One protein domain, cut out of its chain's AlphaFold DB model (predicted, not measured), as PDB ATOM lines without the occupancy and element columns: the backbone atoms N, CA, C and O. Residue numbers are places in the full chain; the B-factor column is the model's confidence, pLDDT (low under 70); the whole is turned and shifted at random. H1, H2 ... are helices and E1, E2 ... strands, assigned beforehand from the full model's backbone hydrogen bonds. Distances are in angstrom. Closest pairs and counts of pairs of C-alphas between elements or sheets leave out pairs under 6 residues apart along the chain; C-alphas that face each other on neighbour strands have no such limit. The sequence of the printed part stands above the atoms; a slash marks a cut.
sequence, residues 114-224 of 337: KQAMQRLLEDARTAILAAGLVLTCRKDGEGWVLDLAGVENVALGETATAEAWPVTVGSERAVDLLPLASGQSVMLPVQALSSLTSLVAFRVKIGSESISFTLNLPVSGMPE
ATOM      1  N   LYS A 114     -45.239 -22.173 -13.303       82.00
ATOM      2  CA  LYS A 114     -45.868 -21.573 -12.117       82.00
ATOM      3  C   LYS A 114     -45.227 -22.065 -10.818       82.00
ATOM      4  O   LYS A 114     -44.918 -21.259  -9.946       82.00
ATOM      5  N   GLN A 115     -44.942 -23.364 -10.698       83.19
ATOM      6  CA  GLN A 115     -44.238 -23.905  -9.528       83.19
ATOM      7  C   GLN A 115     -42.813 -23.358  -9.383       83.19
ATOM      8  O   GLN A 115     -42.382 -23.066  -8.268       83.19
ATOM      9  N   ALA A 116     -42.068 -23.225 -10.484       86.69
ATOM     10  CA  ALA A 116     -40.735 -22.628 -10.456       86.69
ATOM     11  C   ALA A 116     -40.793 -21.161 -10.005       86.69
ATOM     12  O   ALA A 116     -39.993 -20.751  -9.166       86.69
ATOM     13  N   MET A 117     -41.780 -20.400 -10.488       85.81
ATOM     14  CA  MET A 117     -42.001 -19.014 -10.071       85.81
ATOM     15  C   MET A 117     -42.337 -18.908  -8.580       85.81
ATOM     16  O   MET A 117     -41.759 -18.090  -7.867       85.81
ATOM     17  N   GLN A 118     -43.216 -19.781  -8.084       86.31
ATOM     18  CA  GLN A 118     -43.580 -19.819  -6.670       86.31
ATOM     19  C   GLN A 118     -42.374 -20.139  -5.778       86.31
ATOM     20  O   GLN A 118     -42.222 -19.530  -4.723       86.31
ATOM     21  N   ARG A 119     -41.475 -21.033  -6.212       88.00
ATOM     22  CA  ARG A 119     -40.216 -21.304  -5.495       88.00
ATOM     23  C   ARG A 119     -39.321 -20.069  -5.425       88.00
ATOM     24  O   ARG A 119     -38.831 -19.762  -4.349       88.00
ATOM     25  N   LEU A 120     -39.171 -19.326  -6.522       89.69
ATOM     26  CA  LEU A 120     -38.377 -18.091  -6.524       89.69
ATOM     27  C   LEU A 120     -38.960 -17.019  -5.586       89.69
ATOM     28  O   LEU A 120     -38.206 -16.341  -4.890       89.69
ATOM     29  N   LEU A 121     -40.289 -16.879  -5.538       91.50
ATOM     30  CA  LEU A 121     -40.962 -15.980  -4.590       91.50
ATOM     31  C   LEU A 121     -40.716 -16.401  -3.135       91.50
ATOM     32  O   LEU A 121     -40.461 -15.554  -2.279       91.50
ATOM     33  N   GLU A 122     -40.764 -17.703  -2.857       90.62
ATOM     34  CA  GLU A 122     -40.488 -18.269  -1.534       90.62
ATOM     35  C   GLU A 122     -39.022 -18.113  -1.110       90.62
ATOM     36  O   GLU A 122     -38.743 -17.775   0.044       90.62
ATOM     37  N   ASP A 123     -38.082 -18.279  -2.041       90.06
ATOM     38  CA  ASP A 123     -36.658 -18.046  -1.809       90.06
ATOM     39  C   ASP A 123     -36.398 -16.563  -1.494       90.06
ATOM     40  O   ASP A 123     -35.715 -16.240  -0.519       90.06
ATOM     41  N   ALA A 124     -37.017 -15.645  -2.247       90.81
ATOM     42  CA  ALA A 124     -36.926 -14.207  -1.992       90.81
ATOM     43  C   ALA A 124     -37.548 -13.812  -0.640       90.81
ATOM     44  O   ALA A 124     -36.956 -13.036   0.114       90.81
ATOM     45  N   ARG A 125     -38.705 -14.387  -0.281       92.19
ATOM     46  CA  ARG A 125     -39.301 -14.227   1.056       92.19
ATOM     47  C   ARG A 125     -38.340 -14.708   2.142       92.19
ATOM     48  O   ARG A 125     -38.130 -14.004   3.126       92.19
ATOM     49  N   THR A 126     -37.739 -15.880   1.956       90.25
ATOM     50  CA  THR A 126     -36.785 -16.461   2.909       90.25
ATOM     51  C   THR A 126     -35.551 -15.572   3.080       90.25
ATOM     52  O   THR A 126     -35.104 -15.374   4.208       90.25
ATOM     53  N   ALA A 127     -35.050 -14.962   2.003       90.25
ATOM     54  CA  ALA A 127     -33.947 -14.004   2.070       90.25
ATOM     55  C   ALA A 127     -34.301 -12.750   2.894       90.25
ATOM     56  O   ALA A 127     -33.494 -12.305   3.707       90.25
ATOM     57  N   ILE A 128     -35.520 -12.214   2.748       91.44
ATOM     58  CA  ILE A 128     -36.008 -11.088   3.569       91.44
ATOM     59  C   ILE A 128     -36.094 -11.487   5.048       91.44
ATOM     60  O   ILE A 128     -35.670 -10.724   5.917       91.44
ATOM     61  N   LEU A 129     -36.618 -12.680   5.345       90.81
ATOM     62  CA  LEU A 129     -36.725 -13.199   6.714       90.81
ATOM     63  C   LEU A 129     -35.354 -13.382   7.378       90.81
ATOM     64  O   LEU A 129     -35.196 -13.079   8.559       90.81
ATOM     65  N   ALA A 130     -34.369 -13.867   6.620       90.62
ATOM     66  CA  ALA A 130     -33.017 -14.117   7.108       90.62
ATOM     67  C   ALA A 130     -32.218 -12.828   7.370       90.62
ATOM     68  O   ALA A 130     -31.290 -12.847   8.170       90.62
ATOM     69  N   ALA A 131     -32.609 -11.695   6.772       90.62
ATOM     70  CA  ALA A 131     -31.864 -10.437   6.854       90.62
ATOM     71  C   ALA A 131     -31.843  -9.770   8.246       90.62
ATOM     72  O   ALA A 131     -31.195  -8.735   8.428       90.62
ATOM     73  N   GLY A 132     -32.569 -10.319   9.228       91.31
ATOM     74  CA  GLY A 132     -32.585  -9.807  10.599       91.31
ATOM     75  C   GLY A 132     -33.115  -8.376  10.694       91.31
ATOM     76  O   GLY A 132     -32.518  -7.545  11.370       91.31
ATOM     77  N   LEU A 133     -34.197  -8.070   9.973       94.88
ATOM     78  CA  LEU A 133     -34.739  -6.716   9.863       94.88
ATOM     79  C   LEU A 133     -35.107  -6.103  11.225       94.88
ATOM     80  O   LEU A 133     -35.763  -6.738  12.053       94.88
ATOM     81  N   VAL A 134     -34.747  -4.834  11.417       96.12
ATOM     82  CA  VAL A 134     -35.052  -4.042  12.616       96.12
ATOM     83  C   VAL A 134     -35.627  -2.679  12.252       96.12
ATOM     84  O   VAL A 134     -35.342  -2.125  11.188       96.12
ATOM     85  N   LEU A 135     -36.425  -2.125  13.162       97.00
ATOM     86  CA  LEU A 135     -37.019  -0.800  13.035       97.00
ATOM     87  C   LEU A 135     -36.435   0.165  14.069       97.00
ATOM     88  O   LEU A 135     -36.327  -0.150  15.258       97.00
ATOM     89  N   THR A 136     -36.139   1.383  13.632       96.56
ATOM     90  CA  THR A 136     -35.841   2.509  14.521       96.56
ATOM     91  C   THR A 136     -36.894   3.583  14.329       96.56
ATOM     92  O   THR A 136     -37.084   4.094  13.230       96.56
ATOM     93  N   CYS A 137     -37.616   3.911  15.395       96.38
ATOM     94  CA  CYS A 137     -38.622   4.957  15.364       96.38
ATOM     95  C   CYS A 137     -37.994   6.304  15.715       96.38
ATOM     96  O   CYS A 137     -37.276   6.431  16.708       96.38
ATOM     97  N   ARG A 138     -38.304   7.326  14.917       94.62
ATOM     98  CA  ARG A 138     -37.927   8.710  15.206       94.62
ATOM     99  C   ARG A 138     -39.055   9.666  14.858       94.62
ATOM    100  O   ARG A 138     -39.893   9.392  13.996       94.62
ATOM    101  N   LYS A 139     -39.070  10.803  15.548       93.62
ATOM    102  CA  LYS A 139     -39.993  11.895  15.249       93.62
ATOM    103  C   LYS A 139     -39.531  12.610  13.980       93.62
ATOM    104  O   LYS A 139     -38.342  12.888  13.837       93.62
ATOM    105  N   ASP A 140     -40.469  12.909  13.091       90.94
ATOM    106  CA  ASP A 140     -40.222  13.623  11.840       90.94
ATOM    107  C   ASP A 140     -41.321  14.672  11.624       90.94
ATOM    108  O   ASP A 140     -42.464  14.357  11.286       90.94
ATOM    109  N   GLY A 141     -40.997  15.934  11.924       89.12
ATOM    110  CA  GLY A 141     -41.977  17.019  11.986       89.12
ATOM    111  C   GLY A 141     -43.099  16.738  12.996       89.12
ATOM    112  O   GLY A 141     -42.843  16.459  14.171       89.12
ATOM    113  N   GLU A 142     -44.343  16.807  12.524       85.81
ATOM    114  CA  GLU A 142     -45.552  16.485  13.301       85.81
ATOM    115  C   GLU A 142     -45.875  14.979  13.330       85.81
ATOM    116  O   GLU A 142     -46.780  14.543  14.042       85.81
ATOM    117  N   GLY A 143     -45.146  14.172  12.556       92.00
ATOM    118  CA  GLY A 143     -45.356  12.737  12.434       92.00
ATOM    119  C   GLY A 143     -44.208  11.906  12.994       92.00
ATOM    120  O   GLY A 143     -43.282  12.390  13.650       92.00
ATOM    121  N   TRP A 144     -44.295  10.611  12.721       95.06
ATOM    122  CA  TRP A 144     -43.292   9.624  13.085       95.06
ATOM    123  C   TRP A 144     -42.907   8.808  11.867       95.06
ATOM    124  O   TRP A 144     -43.760   8.458  11.055       95.06
ATOM    125  N   VAL A 145     -41.631   8.465  11.778       95.31
ATOM    126  CA  VAL A 145     -41.085   7.595  10.741       95.31
ATOM    127  C   VAL A 145     -40.445   6.375  11.389       95.31
ATOM    128  O   VAL A 145     -39.961   6.427  12.524       95.31
ATOM    129  N   LEU A 146     -40.508   5.257  10.673       96.50
ATOM    130  CA  LEU A 146     -39.825   4.023  11.021       96.50
ATOM    131  C   LEU A 146     -38.726   3.797   9.985       96.50
ATOM    132  O   LEU A 146     -39.021   3.574   8.811       96.50
ATOM    133  N   ASP A 147     -37.476   3.860  10.424       96.25
ATOM    134  CA  ASP A 147     -36.327   3.506   9.602       96.25
ATOM    135  C   ASP A 147     -36.132   1.986   9.680       96.25
ATOM    136  O   ASP A 147     -35.858   1.437  10.750       96.25
ATOM    137  N   LEU A 148     -36.324   1.312   8.548       95.94
ATOM    138  CA  LEU A 148     -36.136  -0.123   8.370       95.94
ATOM    139  C   LEU A 148     -34.699  -0.396   7.928       95.94
ATOM    140  O   LEU A 148     -34.250   0.137   6.917       95.94
ATOM    141  N   ALA A 149     -33.986  -1.250   8.656       93.44
ATOM    142  CA  ALA A 149     -32.627  -1.662   8.317       93.44
ATOM    143  C   ALA A 149     -32.476  -3.184   8.420       93.44
ATOM    144  O   ALA A 149     -33.096  -3.815   9.276       93.44
ATOM    145  N   GLY A 150     -31.646  -3.763   7.552       86.25
ATOM    146  CA  GLY A 150     -31.208  -5.155   7.649       86.25
ATOM    147  C   GLY A 150     -29.901  -5.264   8.422       86.25
ATOM    148  O   GLY A 150     -29.030  -4.405   8.294       86.25
ATOM    149  N   VAL A 151     -29.772  -6.317   9.225       77.38
ATOM    150  CA  VAL A 151     -28.491  -6.696   9.842       77.38
ATOM    151  C   VAL A 151     -27.595  -7.372   8.802       77.38
ATOM    152  O   VAL A 151     -26.382  -7.174   8.808       77.38
ATOM    153  N   GLU A 152     -28.202  -8.119   7.880       81.00
ATOM    154  CA  GLU A 152     -27.541  -8.725   6.727       81.00
ATOM    155  C   GLU A 152     -28.089  -8.139   5.416       81.00
ATOM    156  O   GLU A 152     -29.198  -7.597   5.368       81.00
ATOM    157  N   ASN A 153     -27.310  -8.245   4.335       77.38
ATOM    158  CA  ASN A 153     -27.750  -7.793   3.015       77.38
ATOM    159  C   ASN A 153     -28.898  -8.667   2.504       77.38
ATOM    160  O   ASN A 153     -28.787  -9.892   2.449       77.38
ATOM    161  N   VAL A 154     -29.973  -8.025   2.047       80.06
ATOM    162  CA  VAL A 154     -31.106  -8.731   1.445       80.06
ATOM    163  C   VAL A 154     -30.744  -9.121   0.010       80.06
ATOM    164  O   VAL A 154     -30.749  -8.286  -0.893       80.06
ATOM    165  N   ALA A 155     -30.434 -10.397  -0.213       78.88
ATOM    166  CA  ALA A 155     -30.156 -10.933  -1.545       78.88
ATOM    167  C   ALA A 155     -31.461 -11.224  -2.309       78.88
ATOM    168  O   ALA A 155     -31.880 -12.372  -2.448       78.88
ATOM    169  N   LEU A 156     -32.120 -10.172  -2.795       76.25
ATOM    170  CA  LEU A 156     -33.219 -10.309  -3.751       76.25
ATOM    171  C   LEU A 156     -32.620 -10.671  -5.118       76.25
ATOM    172  O   LEU A 156     -31.717  -9.985  -5.594       76.25
ATOM    173  N   GLY A 157     -33.077 -11.765  -5.734       72.75
ATOM    174  CA  GLY A 157     -32.650 -12.123  -7.092       72.75
ATOM    175  C   GLY A 157     -32.935 -10.988  -8.086       72.75
ATOM    176  O   GLY A 157     -33.860 -10.210  -7.876       72.75
ATOM    177  N   GLU A 158     -32.173 -10.903  -9.182       73.50
ATOM    178  CA  GLU A 158     -32.199  -9.755 -10.117       73.50
ATOM    179  C   GLU A 158     -33.583  -9.430 -10.712       73.50
ATOM    180  O   GLU A 158     -33.825  -8.317 -11.169       73.50
ATOM    181  N   THR A 159     -34.500 -10.397 -10.722       81.56
ATOM    182  CA  THR A 159     -35.854 -10.265 -11.274       81.56
ATOM    183  C   THR A 159     -36.920  -9.933 -10.231       81.56
ATOM    184  O   THR A 159     -38.070  -9.688 -10.600       81.56
ATOM    185  N   ALA A 160     -36.571  -9.948  -8.943       87.88
ATOM    186  CA  ALA A 160     -37.505  -9.722  -7.853       87.88
ATOM    187  C   ALA A 160     -37.532  -8.248  -7.451       87.88
ATOM    188  O   ALA A 160     -36.503  -7.632  -7.189       87.88
ATOM    189  N   THR A 161     -38.738  -7.701  -7.340       91.75
ATOM    190  CA  THR A 161     -38.971  -6.399  -6.703       91.75
ATOM    191  C   THR A 161     -39.651  -6.626  -5.367       91.75
ATOM    192  O   THR A 161     -40.475  -7.535  -5.239       91.75
ATOM    193  N   ALA A 162     -39.294  -5.833  -4.362       93.50
ATOM    194  CA  ALA A 162     -39.868  -5.946  -3.033       93.50
ATOM    195  C   ALA A 162     -40.235  -4.567  -2.492       93.50
ATOM    196  O   ALA A 162     -39.456  -3.623  -2.589       93.50
ATOM    197  N   GLU A 163     -41.420  -4.471  -1.909       95.81
ATOM    198  CA  GLU A 163     -41.952  -3.250  -1.318       95.81
ATOM    199  C   GLU A 163     -42.464  -3.535   0.100       95.81
ATOM    200  O   GLU A 163     -42.902  -4.652   0.392       95.81
ATOM    201  N   ALA A 164     -42.399  -2.542   0.990       96.50
ATOM    202  CA  ALA A 164     -42.879  -2.663   2.365       96.50
ATOM    203  C   ALA A 164     -43.685  -1.453   2.830       96.50
ATOM    204  O   ALA A 164     -43.474  -0.329   2.377       96.50
ATOM    205  N   TRP A 165     -44.598  -1.683   3.771       96.81
ATOM    206  CA  TRP A 165     -45.381  -0.636   4.423       96.81
ATOM    207  C   TRP A 165     -45.821  -1.068   5.830       96.81
ATOM    208  O   TRP A 165     -46.045  -2.255   6.074       96.81
ATOM    209  N   PRO A 166     -45.998  -0.135   6.780       96.06
ATOM    210  CA  PRO A 166     -46.676  -0.438   8.038       96.06
ATOM    211  C   PRO A 166     -48.117  -0.902   7.774       96.06
ATOM    212  O   PRO A 166     -48.840  -0.268   7.006       96.06
ATOM    213  N   VAL A 167     -48.582  -1.970   8.433       94.06
ATOM    214  CA  VAL A 167     -49.935  -2.525   8.173       94.06
ATOM    215  C   VAL A 167     -51.072  -1.526   8.425       94.06
ATOM    216  O   VAL A 167     -52.137  -1.630   7.830       94.06
ATOM    217  N   THR A 168     -50.838  -0.537   9.287       90.25
ATOM    218  CA  THR A 168     -51.775   0.537   9.658       90.25
ATOM    219  C   THR A 168     -51.872   1.650   8.617       90.25
ATOM    220  O   THR A 168     -52.741   2.513   8.722       90.25
ATOM    221  N   VAL A 169     -50.951   1.675   7.652       88.38
ATOM    222  CA  VAL A 169     -50.785   2.761   6.687       88.38
ATOM    223  C   VAL A 169     -51.450   2.433   5.354       88.38
ATOM    224  O   VAL A 169     -51.996   3.364   4.773       88.38
ATOM    225  N   GLY A 170     -51.447   1.163   4.933       87.44
ATOM    226  CA  GLY A 170     -51.981   0.710   3.642       87.44
ATOM    227  C   GLY A 170     -50.906   0.525   2.557       87.44
ATOM    228  O   GLY A 170     -49.823   1.112   2.623       87.44
ATOM    229  N   SER A 171     -51.181  -0.345   1.574       91.44
ATOM    230  CA  SER A 171     -50.201  -0.733   0.539       91.44
ATOM    231  C   SER A 171     -49.968   0.326  -0.540       91.44
ATOM    232  O   SER A 171     -48.982   0.267  -1.265       91.44
ATOM    233  N   GLU A 172     -50.847   1.318  -0.639       92.50
ATOM    234  CA  GLU A 172     -50.717   2.464  -1.543       92.50
ATOM    235  C   GLU A 172     -49.547   3.388  -1.179       92.50
ATOM    236  O   GLU A 172     -49.106   4.181  -2.007       92.50
ATOM    237  N   ARG A 173     -49.027   3.269   0.048       93.00
ATOM    238  CA  ARG A 173     -47.831   3.976   0.519       93.00
ATOM    239  C   ARG A 173     -46.619   3.051   0.646       93.00
ATOM    240  O   ARG A 173     -45.698   3.362   1.393       93.00
ATOM    241  N   ALA A 174     -46.611   1.912  -0.042       94.94
ATOM    242  CA  ALA A 174     -45.460   1.022  -0.035       94.94
ATOM    243  C   ALA A 174     -44.191   1.720  -0.544       94.94
ATOM    244  O   ALA A 174     -44.234   2.538  -1.462       94.94
ATOM    245  N   VAL A 175     -43.062   1.391   0.080       95.69
ATOM    246  CA  VAL A 175     -41.735   1.887  -0.294       95.69
ATOM    247  C   VAL A 175     -40.865   0.740  -0.788       95.69
ATOM    248  O   VAL A 175     -40.965  -0.380  -0.287       95.69
ATOM    249  N   ASP A 176     -40.018   1.026  -1.772       94.19
ATOM    250  CA  ASP A 176     -39.118   0.052  -2.392       94.19
ATOM    251  C   ASP A 176     -37.995  -0.367  -1.423       94.19
ATOM    252  O   ASP A 176     -37.398   0.469  -0.737       94.19
ATOM    253  N   LEU A 177     -37.715  -1.669  -1.362       91.88
ATOM    254  CA  LEU A 177     -36.698  -2.268  -0.499       91.88
ATOM    255  C   LEU A 177     -35.322  -2.424  -1.153       91.88
ATOM    256  O   LEU A 177     -34.392  -2.877  -0.486       91.88
ATOM    257  N   LEU A 178     -35.153  -2.027  -2.413       88.44
ATOM    258  CA  LEU A 178     -33.882  -2.067  -3.135       88.44
ATOM    259  C   LEU A 178     -32.699  -1.464  -2.347       88.44
ATOM    260  O   LEU A 178     -31.617  -2.056  -2.393       88.44
ATOM    261  N   PRO A 179     -32.848  -0.369  -1.565       89.62
ATOM    262  CA  PRO A 179     -31.741   0.145  -0.756       89.62
ATOM    263  C   PRO A 179     -31.200  -0.863   0.275       89.62
ATOM    264  O   PRO A 179     -29.994  -0.871   0.536       89.62
ATOM    265  N   LEU A 180     -32.036  -1.773   0.798       87.56
ATOM    266  CA  LEU A 180     -31.598  -2.811   1.743       87.56
ATOM    267  C   LEU A 180     -30.639  -3.820   1.100       87.56
ATOM    268  O   LEU A 180     -29.771  -4.354   1.788       87.56
ATOM    269  N   ALA A 181     -30.736  -4.058  -0.214       82.88
ATOM    270  CA  ALA A 181     -29.789  -4.917  -0.931       82.88
ATOM    271  C   ALA A 181     -28.365  -4.325  -0.944       82.88
ATOM    272  O   ALA A 181     -27.381  -5.057  -1.041       82.88
ATOM    273  N   SER A 182     -28.255  -2.999  -0.800       83.00
ATOM    274  CA  SER A 182     -26.988  -2.265  -0.702       83.00
ATOM    275  C   SER A 182     -26.576  -1.963   0.747       83.00
ATOM    276  O   SER A 182     -25.667  -1.163   0.970       83.00
ATOM    277  N   GLY A 183     -27.255  -2.556   1.738       84.25
ATOM    278  CA  GLY A 183     -27.007  -2.321   3.164       84.25
ATOM    279  C   GLY A 183     -27.467  -0.949   3.672       84.25
ATOM    280  O   GLY A 183     -27.062  -0.523   4.753       84.25
ATOM    281  N   GLN A 184     -28.286  -0.226   2.904       89.31
ATOM    282  CA  GLN A 184     -28.831   1.074   3.298       89.31
ATOM    283  C   GLN A 184     -30.198   0.910   3.962       89.31
ATOM    284  O   GLN A 184     -30.988   0.062   3.561       89.31
ATOM    285  N   SER A 185     -30.509   1.756   4.946       91.94
ATOM    286  CA  SER A 185     -31.836   1.787   5.568       91.94
ATOM    287  C   SER A 185     -32.893   2.393   4.641       91.94
ATOM    288  O   SER A 185     -32.613   3.340   3.904       91.94
ATOM    289  N   VAL A 186     -34.127   1.914   4.755       94.25
ATOM    290  CA  VAL A 186     -35.305   2.420   4.043       94.25
ATOM    291  C   VAL A 186     -36.214   3.144   5.027       94.25
ATOM    292  O   VAL A 186     -36.579   2.596   6.064       94.25
ATOM    293  N   MET A 187     -36.612   4.370   4.697       95.25
ATOM    294  CA  MET A 187     -37.587   5.109   5.497       95.25
ATOM    295  C   MET A 187     -38.998   4.685   5.097       95.25
ATOM    296  O   MET A 187     -39.400   4.876   3.949       95.25
ATOM    297  N   LEU A 188     -39.755   4.124   6.038       95.56
ATOM    298  CA  LEU A 188     -41.174   3.843   5.829       95.56
ATOM    299  C   LEU A 188     -41.992   5.154   5.832       95.56
ATOM    300  O   LEU A 188     -41.506   6.188   6.290       95.56
ATOM    301  N   PRO A 189     -43.242   5.154   5.339       93.94
ATOM    302  CA  PRO A 189     -44.070   6.357   5.304       93.94
ATOM    303  C   PRO A 189     -44.243   7.023   6.671       93.94
ATOM    304  O   PRO A 189     -44.417   6.352   7.691       93.94
ATOM    305  N   VAL A 190     -44.287   8.358   6.667       93.69
ATOM    306  CA  VAL A 190     -44.631   9.140   7.858       93.69
ATOM    307  C   VAL A 190     -46.054   8.799   8.301       93.69
ATOM    308  O   VAL A 190     -46.992   8.744   7.498       93.69
ATOM    309  N   GLN A 191     -46.216   8.575   9.599       93.06
ATOM    310  CA  GLN A 191     -47.462   8.127  10.202       93.06
ATOM    311  C   GLN A 191     -47.753   8.852  11.518       93.06
ATOM    312  O   GLN A 191     -46.860   9.375  12.190       93.06
ATOM    313  N   ALA A 192     -49.035   8.899  11.884       92.31
ATOM    314  CA  ALA A 192     -49.465   9.437  13.166       92.31
ATOM    315  C   ALA A 192     -48.972   8.550  14.319       92.31
ATOM    316  O   ALA A 192     -48.775   7.344  14.153       92.31
ATOM    317  N   LEU A 193     -48.847   9.132  15.513       91.19
ATOM    318  CA  LEU A 193     -48.433   8.407  16.719       91.19
ATOM    319  C   LEU A 193     -49.324   7.181  17.000       91.19
ATOM    320  O   LEU A 193     -48.822   6.120  17.362       91.19
ATOM    321  N   SER A 194     -50.635   7.306  16.773       90.00
ATOM    322  CA  SER A 194     -51.615   6.223  16.929       90.00
ATOM    323  C   SER A 194     -51.501   5.122  15.868       90.00
ATOM    324  O   SER A 194     -52.004   4.024  16.072       90.00
ATOM    325  N   SER A 195     -50.848   5.400  14.741       91.25
ATOM    326  CA  SER A 195     -50.668   4.453  13.637       91.25
ATOM    327  C   SER A 195     -49.316   3.744  13.686       91.25
ATOM    328  O   SER A 195     -49.111   2.807  12.920       91.25
ATOM    329  N   LEU A 196     -48.402   4.137  14.581       93.88
ATOM    330  CA  LEU A 196     -47.138   3.430  14.781       93.88
ATOM    331  C   LEU A 196     -47.391   1.948  15.079       93.88
ATOM    332  O   LEU A 196     -48.190   1.604  15.952       93.88
ATOM    333  N   THR A 197     -46.674   1.060  14.402       94.38
ATOM    334  CA  THR A 197     -46.787  -0.391  14.577       94.38
ATOM    335  C   THR A 197     -45.448  -1.065  14.294       94.38
ATOM    336  O   THR A 197     -44.657  -0.557  13.504       94.38
ATOM    337  N   SER A 198     -45.185  -2.192  14.953       95.00
ATOM    338  CA  SER A 198     -44.067  -3.088  14.632       95.00
ATOM    339  C   SER A 198     -44.408  -4.073  13.508       95.00
ATOM    340  O   SER A 198     -43.523  -4.755  12.996       95.00
ATOM    341  N   LEU A 199     -45.686  -4.155  13.124       96.62
ATOM    342  CA  LEU A 199     -46.163  -4.996  12.034       96.62
ATOM    343  C   LEU A 199     -45.935  -4.295  10.694       96.62
ATOM    344  O   LEU A 199     -46.586  -3.296  10.377       96.62
ATOM    345  N   VAL A 200     -45.026  -4.847   9.900       97.12
ATOM    346  CA  VAL A 200     -44.697  -4.360   8.561       97.12
ATOM    347  C   VAL A 200     -45.111  -5.419   7.553       97.12
ATOM    348  O   VAL A 200     -44.725  -6.583   7.669       97.12
ATOM    349  N   ALA A 201     -45.927  -5.017   6.587       96.69
ATOM    350  CA  ALA A 201     -46.285  -5.832   5.444       96.69
ATOM    351  C   ALA A 201     -45.229  -5.686   4.352       96.69
ATOM    352  O   ALA A 201     -44.666  -4.612   4.146       96.69
ATOM    353  N   PHE A 202     -44.996  -6.788   3.656       96.19
ATOM    354  CA  PHE A 202     -44.059  -6.931   2.561       96.19
ATOM    355  C   PHE A 202     -44.806  -7.500   1.369       96.19
ATOM    356  O   PHE A 202     -45.661  -8.375   1.529       96.19
ATOM    357  N   ARG A 203     -44.440  -7.052   0.173       96.00
ATOM    358  CA  ARG A 203     -44.852  -7.683  -1.075       96.00
ATOM    359  C   ARG A 203     -43.643  -7.878  -1.962       96.00
ATOM    360  O   ARG A 203     -42.924  -6.926  -2.240       96.00
ATOM    361  N   VAL A 204     -43.446  -9.110  -2.411       94.38
ATOM    362  CA  VAL A 204     -42.424  -9.468  -3.395       94.38
ATOM    363  C   VAL A 204     -43.129  -9.824  -4.694       94.38
ATOM    364  O   VAL A 204     -44.105 -10.573  -4.677       94.38
ATOM    365  N   LYS A 205     -42.653  -9.277  -5.812       93.25
ATOM    366  CA  LYS A 205     -43.188  -9.520  -7.155       93.25
ATOM    367  C   LYS A 205     -42.090 -10.054  -8.062       93.25
ATOM    368  O   LYS A 205     -40.996  -9.487  -8.101       93.25
ATOM    369  N   ILE A 206     -42.409 -11.102  -8.818       90.56
ATOM    370  CA  ILE A 206     -41.572 -11.637  -9.896       90.56
ATOM    371  C   ILE A 206     -42.491 -11.887 -11.097       90.56
ATOM    372  O   ILE A 206     -43.380 -12.737 -11.055       90.56
ATOM    373  N   GLY A 207     -42.304 -11.122 -12.175       87.00
ATOM    374  CA  GLY A 207     -43.211 -11.163 -13.325       87.00
ATOM    375  C   GLY A 207     -44.635 -10.732 -12.950       87.00
ATOM    376  O   GLY A 207     -44.830  -9.638 -12.425       87.00
ATOM    377  N   SER A 208     -45.626 -11.582 -13.236       85.25
ATOM    378  CA  SER A 208     -47.040 -11.363 -12.889       85.25
ATOM    379  C   SER A 208     -47.440 -11.920 -11.520       85.25
ATOM    380  O   SER A 208     -48.547 -11.655 -11.060       85.25
ATOM    381  N   GLU A 209     -46.571 -12.704 -10.885       88.94
ATOM    382  CA  GLU A 209     -46.858 -13.373  -9.619       88.94
ATOM    383  C   GLU A 209     -46.335 -12.542  -8.445       88.94
ATOM    384  O   GLU A 209     -45.316 -11.846  -8.539       88.94
ATOM    385  N   SER A 210     -47.030 -12.619  -7.313       92.12
ATOM    386  CA  SER A 210     -46.619 -11.912  -6.105       92.12
ATOM    387  C   SER A 210     -46.938 -12.696  -4.845       92.12
ATOM    388  O   SER A 210     -47.935 -13.410  -4.786       92.12
ATOM    389  N   ILE A 211     -46.110 -12.512  -3.824       91.69
ATOM    390  CA  ILE A 211     -46.358 -13.003  -2.472       91.69
ATOM    391  C   ILE A 211     -46.393 -11.816  -1.518       91.69
ATOM    392  O   ILE A 211     -45.536 -10.934  -1.579       91.69
ATOM    393  N   SER A 212     -47.399 -11.783  -0.645       93.56
ATOM    394  CA  SER A 212     -47.498 -10.796   0.430       93.56
ATOM    395  C   SER A 212     -47.436 -11.497   1.781       93.56
ATOM    396  O   SER A 212     -48.001 -12.573   1.955       93.56
ATOM    397  N   PHE A 213     -46.735 -10.903   2.736       93.56
ATOM    398  CA  PHE A 213     -46.609 -11.430   4.094       93.56
ATOM    399  C   PHE A 213     -46.357 -10.288   5.079       93.56
ATOM    400  O   PHE A 213     -46.037  -9.172   4.678       93.56
ATOM    401  N   THR A 214     -46.525 -10.544   6.373       95.56
ATOM    402  CA  THR A 214     -46.331  -9.537   7.428       95.56
ATOM    403  C   THR A 214     -45.335 -10.042   8.456       95.56
ATOM    404  O   THR A 214     -45.406 -11.201   8.858       95.56
ATOM    405  N   LEU A 215     -44.439  -9.165   8.907       94.69
ATOM    406  CA  LEU A 215     -43.491  -9.437   9.983       94.69
ATOM    407  C   LEU A 215     -43.758  -8.527  11.174       94.69
ATOM    408  O   LEU A 215     -43.983  -7.329  11.010       94.69
ATOM    409  N   ASN A 216     -43.681  -9.096  12.375       95.56
ATOM    410  CA  ASN A 216     -43.579  -8.328  13.609       95.56
ATOM    411  C   ASN A 216     -42.099  -8.078  13.907       95.56
ATOM    412  O   ASN A 216     -41.409  -8.969  14.400       95.56
ATOM    413  N   LEU A 217     -41.609  -6.892  13.556       96.06
ATOM    414  CA  LEU A 217     -40.189  -6.572  13.638       96.06
ATOM    415  C   LEU A 217     -39.811  -6.016  15.018       96.06
ATOM    416  O   LEU A 217     -40.577  -5.239  15.600       96.06
ATOM    417  N   PRO A 218     -38.611  -6.333  15.535       95.81
ATOM    418  CA  PRO A 218     -38.056  -5.628  16.681       95.81
ATOM    419  C   PRO A 218     -37.991  -4.127  16.393       95.81
ATOM    420  O   PRO A 218     -37.479  -3.710  15.352       95.81
ATOM    421  N   VAL A 219     -38.495  -3.316  17.324       95.12
ATOM    422  CA  VAL A 219     -38.496  -1.860  17.183       95.12
ATOM    423  C   VAL A 219     -37.875  -1.173  18.390       95.12
ATOM    424  O   VAL A 219     -38.171  -1.503  19.538       95.12
ATOM    425  N   SER A 220     -37.029  -0.185  18.117       95.25
ATOM    426  CA  SER A 220     -36.440   0.707  19.112       95.25
ATOM    427  C   SER A 220     -36.981   2.132  18.964       95.25
ATOM    428  O   SER A 220     -37.404   2.538  17.881       95.25
ATOM    429  N   GLY A 221     -37.007   2.895  20.061       92.94
ATOM    430  CA  GLY A 221     -37.431   4.302  20.039       92.94
ATOM    431  C   GLY A 221     -38.944   4.532  19.950       92.94
ATOM    432  O   GLY A 221     -39.366   5.651  19.670       92.94
ATOM    433  N   MET A 222     -39.774   3.502  20.173       92.19
ATOM    434  CA  MET A 222     -41.231   3.681  20.225       92.19
ATOM    435  C   MET A 222     -41.618   4.642  21.365       92.19
ATOM    436  O   MET A 222     -41.178   4.433  22.498       92.19
ATOM    437  N   PRO A 223     -42.456   5.662  21.115       91.00
ATOM    438  CA  PRO A 223     -42.844   6.615  22.154       91.00
ATOM    439  C   PRO A 223     -43.763   5.980  23.197       91.00
ATOM    440  O   PRO A 223     -44.748   5.333  22.840       91.00
ATOM    441  N   GLU A 224     -43.520   6.250  24.482       87.06
ATOM    442  CA  GLU A 224     -44.369   5.765  25.587       87.06
ATOM    443  C   GLU A 224     -45.817   6.283  25.495       87.06
ATOM    444  O   GLU A 224     -46.768   5.623  25.900       87.06
TER     445      GLU A 224
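Overview. This is residues 114 to 224 of the 337 residues of an uncharacterized protein of Gammaproteobacteria bacterium (UniProt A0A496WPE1). A three-stranded antiparallel sheet, E3, E4 and E5, has the long helix H1 slantwise over one face, and a two-stranded hairpin, E1 and E2, prolongs the domain away from H1. The hairpin is lined by chain outside the named strands: residues 219 to 220 pair with E1 and residues 186 to 187 with E2, while residues 175 to 176 pair with E3. The printed part has 111 residues, with two named helices and five named strands in the order H1 E1 E2 E3 H2 E4 E5; the class is mixed, helices and strands. It is compact by its radius of gyration of the C-alphas, 13.9 A, yet elongated, spanning 46 by 26 by 19 A.

Arrangement. H1, residues 114 to 130, is on the sheet of E3, residues 161 to 166, E4, residues 199 to 206, and E5, residues 209 to 216, in that order, in two layers, a helix on one face of a sheet. Its height over the sheet is 8.8 A; it lies over E4 and E5 and runs slantwise to the strands, at 34 degrees to E4 on the local plane. Its closest C-alphas to E5 are those of Leu 121 and Ile 211, 6.5 A apart. A tight link leads to E1, residues 134 to 140, which forms an antiparallel hairpin with E2, residues 143 to 149; N 136 and O 147 are 2.9 A apart, within hydrogen-bond range. E1 is apart from E3, E4 and E5. E3 and E4 are antiparallel, with N 163 and O 203 at 2.9 A. H2, residues 178 to 181, is not on the sheet E3 E4 E5; its closest C-alpha pair with E3 is Leu 178 and Ala 162, 7.1 A. E4 and E5 form a hairpin, with N 202 and O 213 at 2.8 A. In H1 every O i to N i+4 pair is within hydrogen-bond range; H2 is too short for such a pair.

Along the chain. H1 begins at C-alpha 114, (-45.868, -21.573, -12.117), and is 24.3 A long. E1 measures 18.4 A, E2 19.7 A, E3 17.7 A and H2 5.5 A. E4 measures 23.4 A, and E5, 24.0 A, ends at C-alpha 216, (-43.579, -8.328, 13.609).

Size, cuts and confidence. The C-alphas of Lys 114 and Glu 224 are the two farthest apart, 46.6 A. The printed part has no cut. The links E2 to E3, E3 to H2 and H2 to E4 are long, the last being residues 182 to 198. The mean pLDDT of the printed part is 90.8, and no printed residue is under 70.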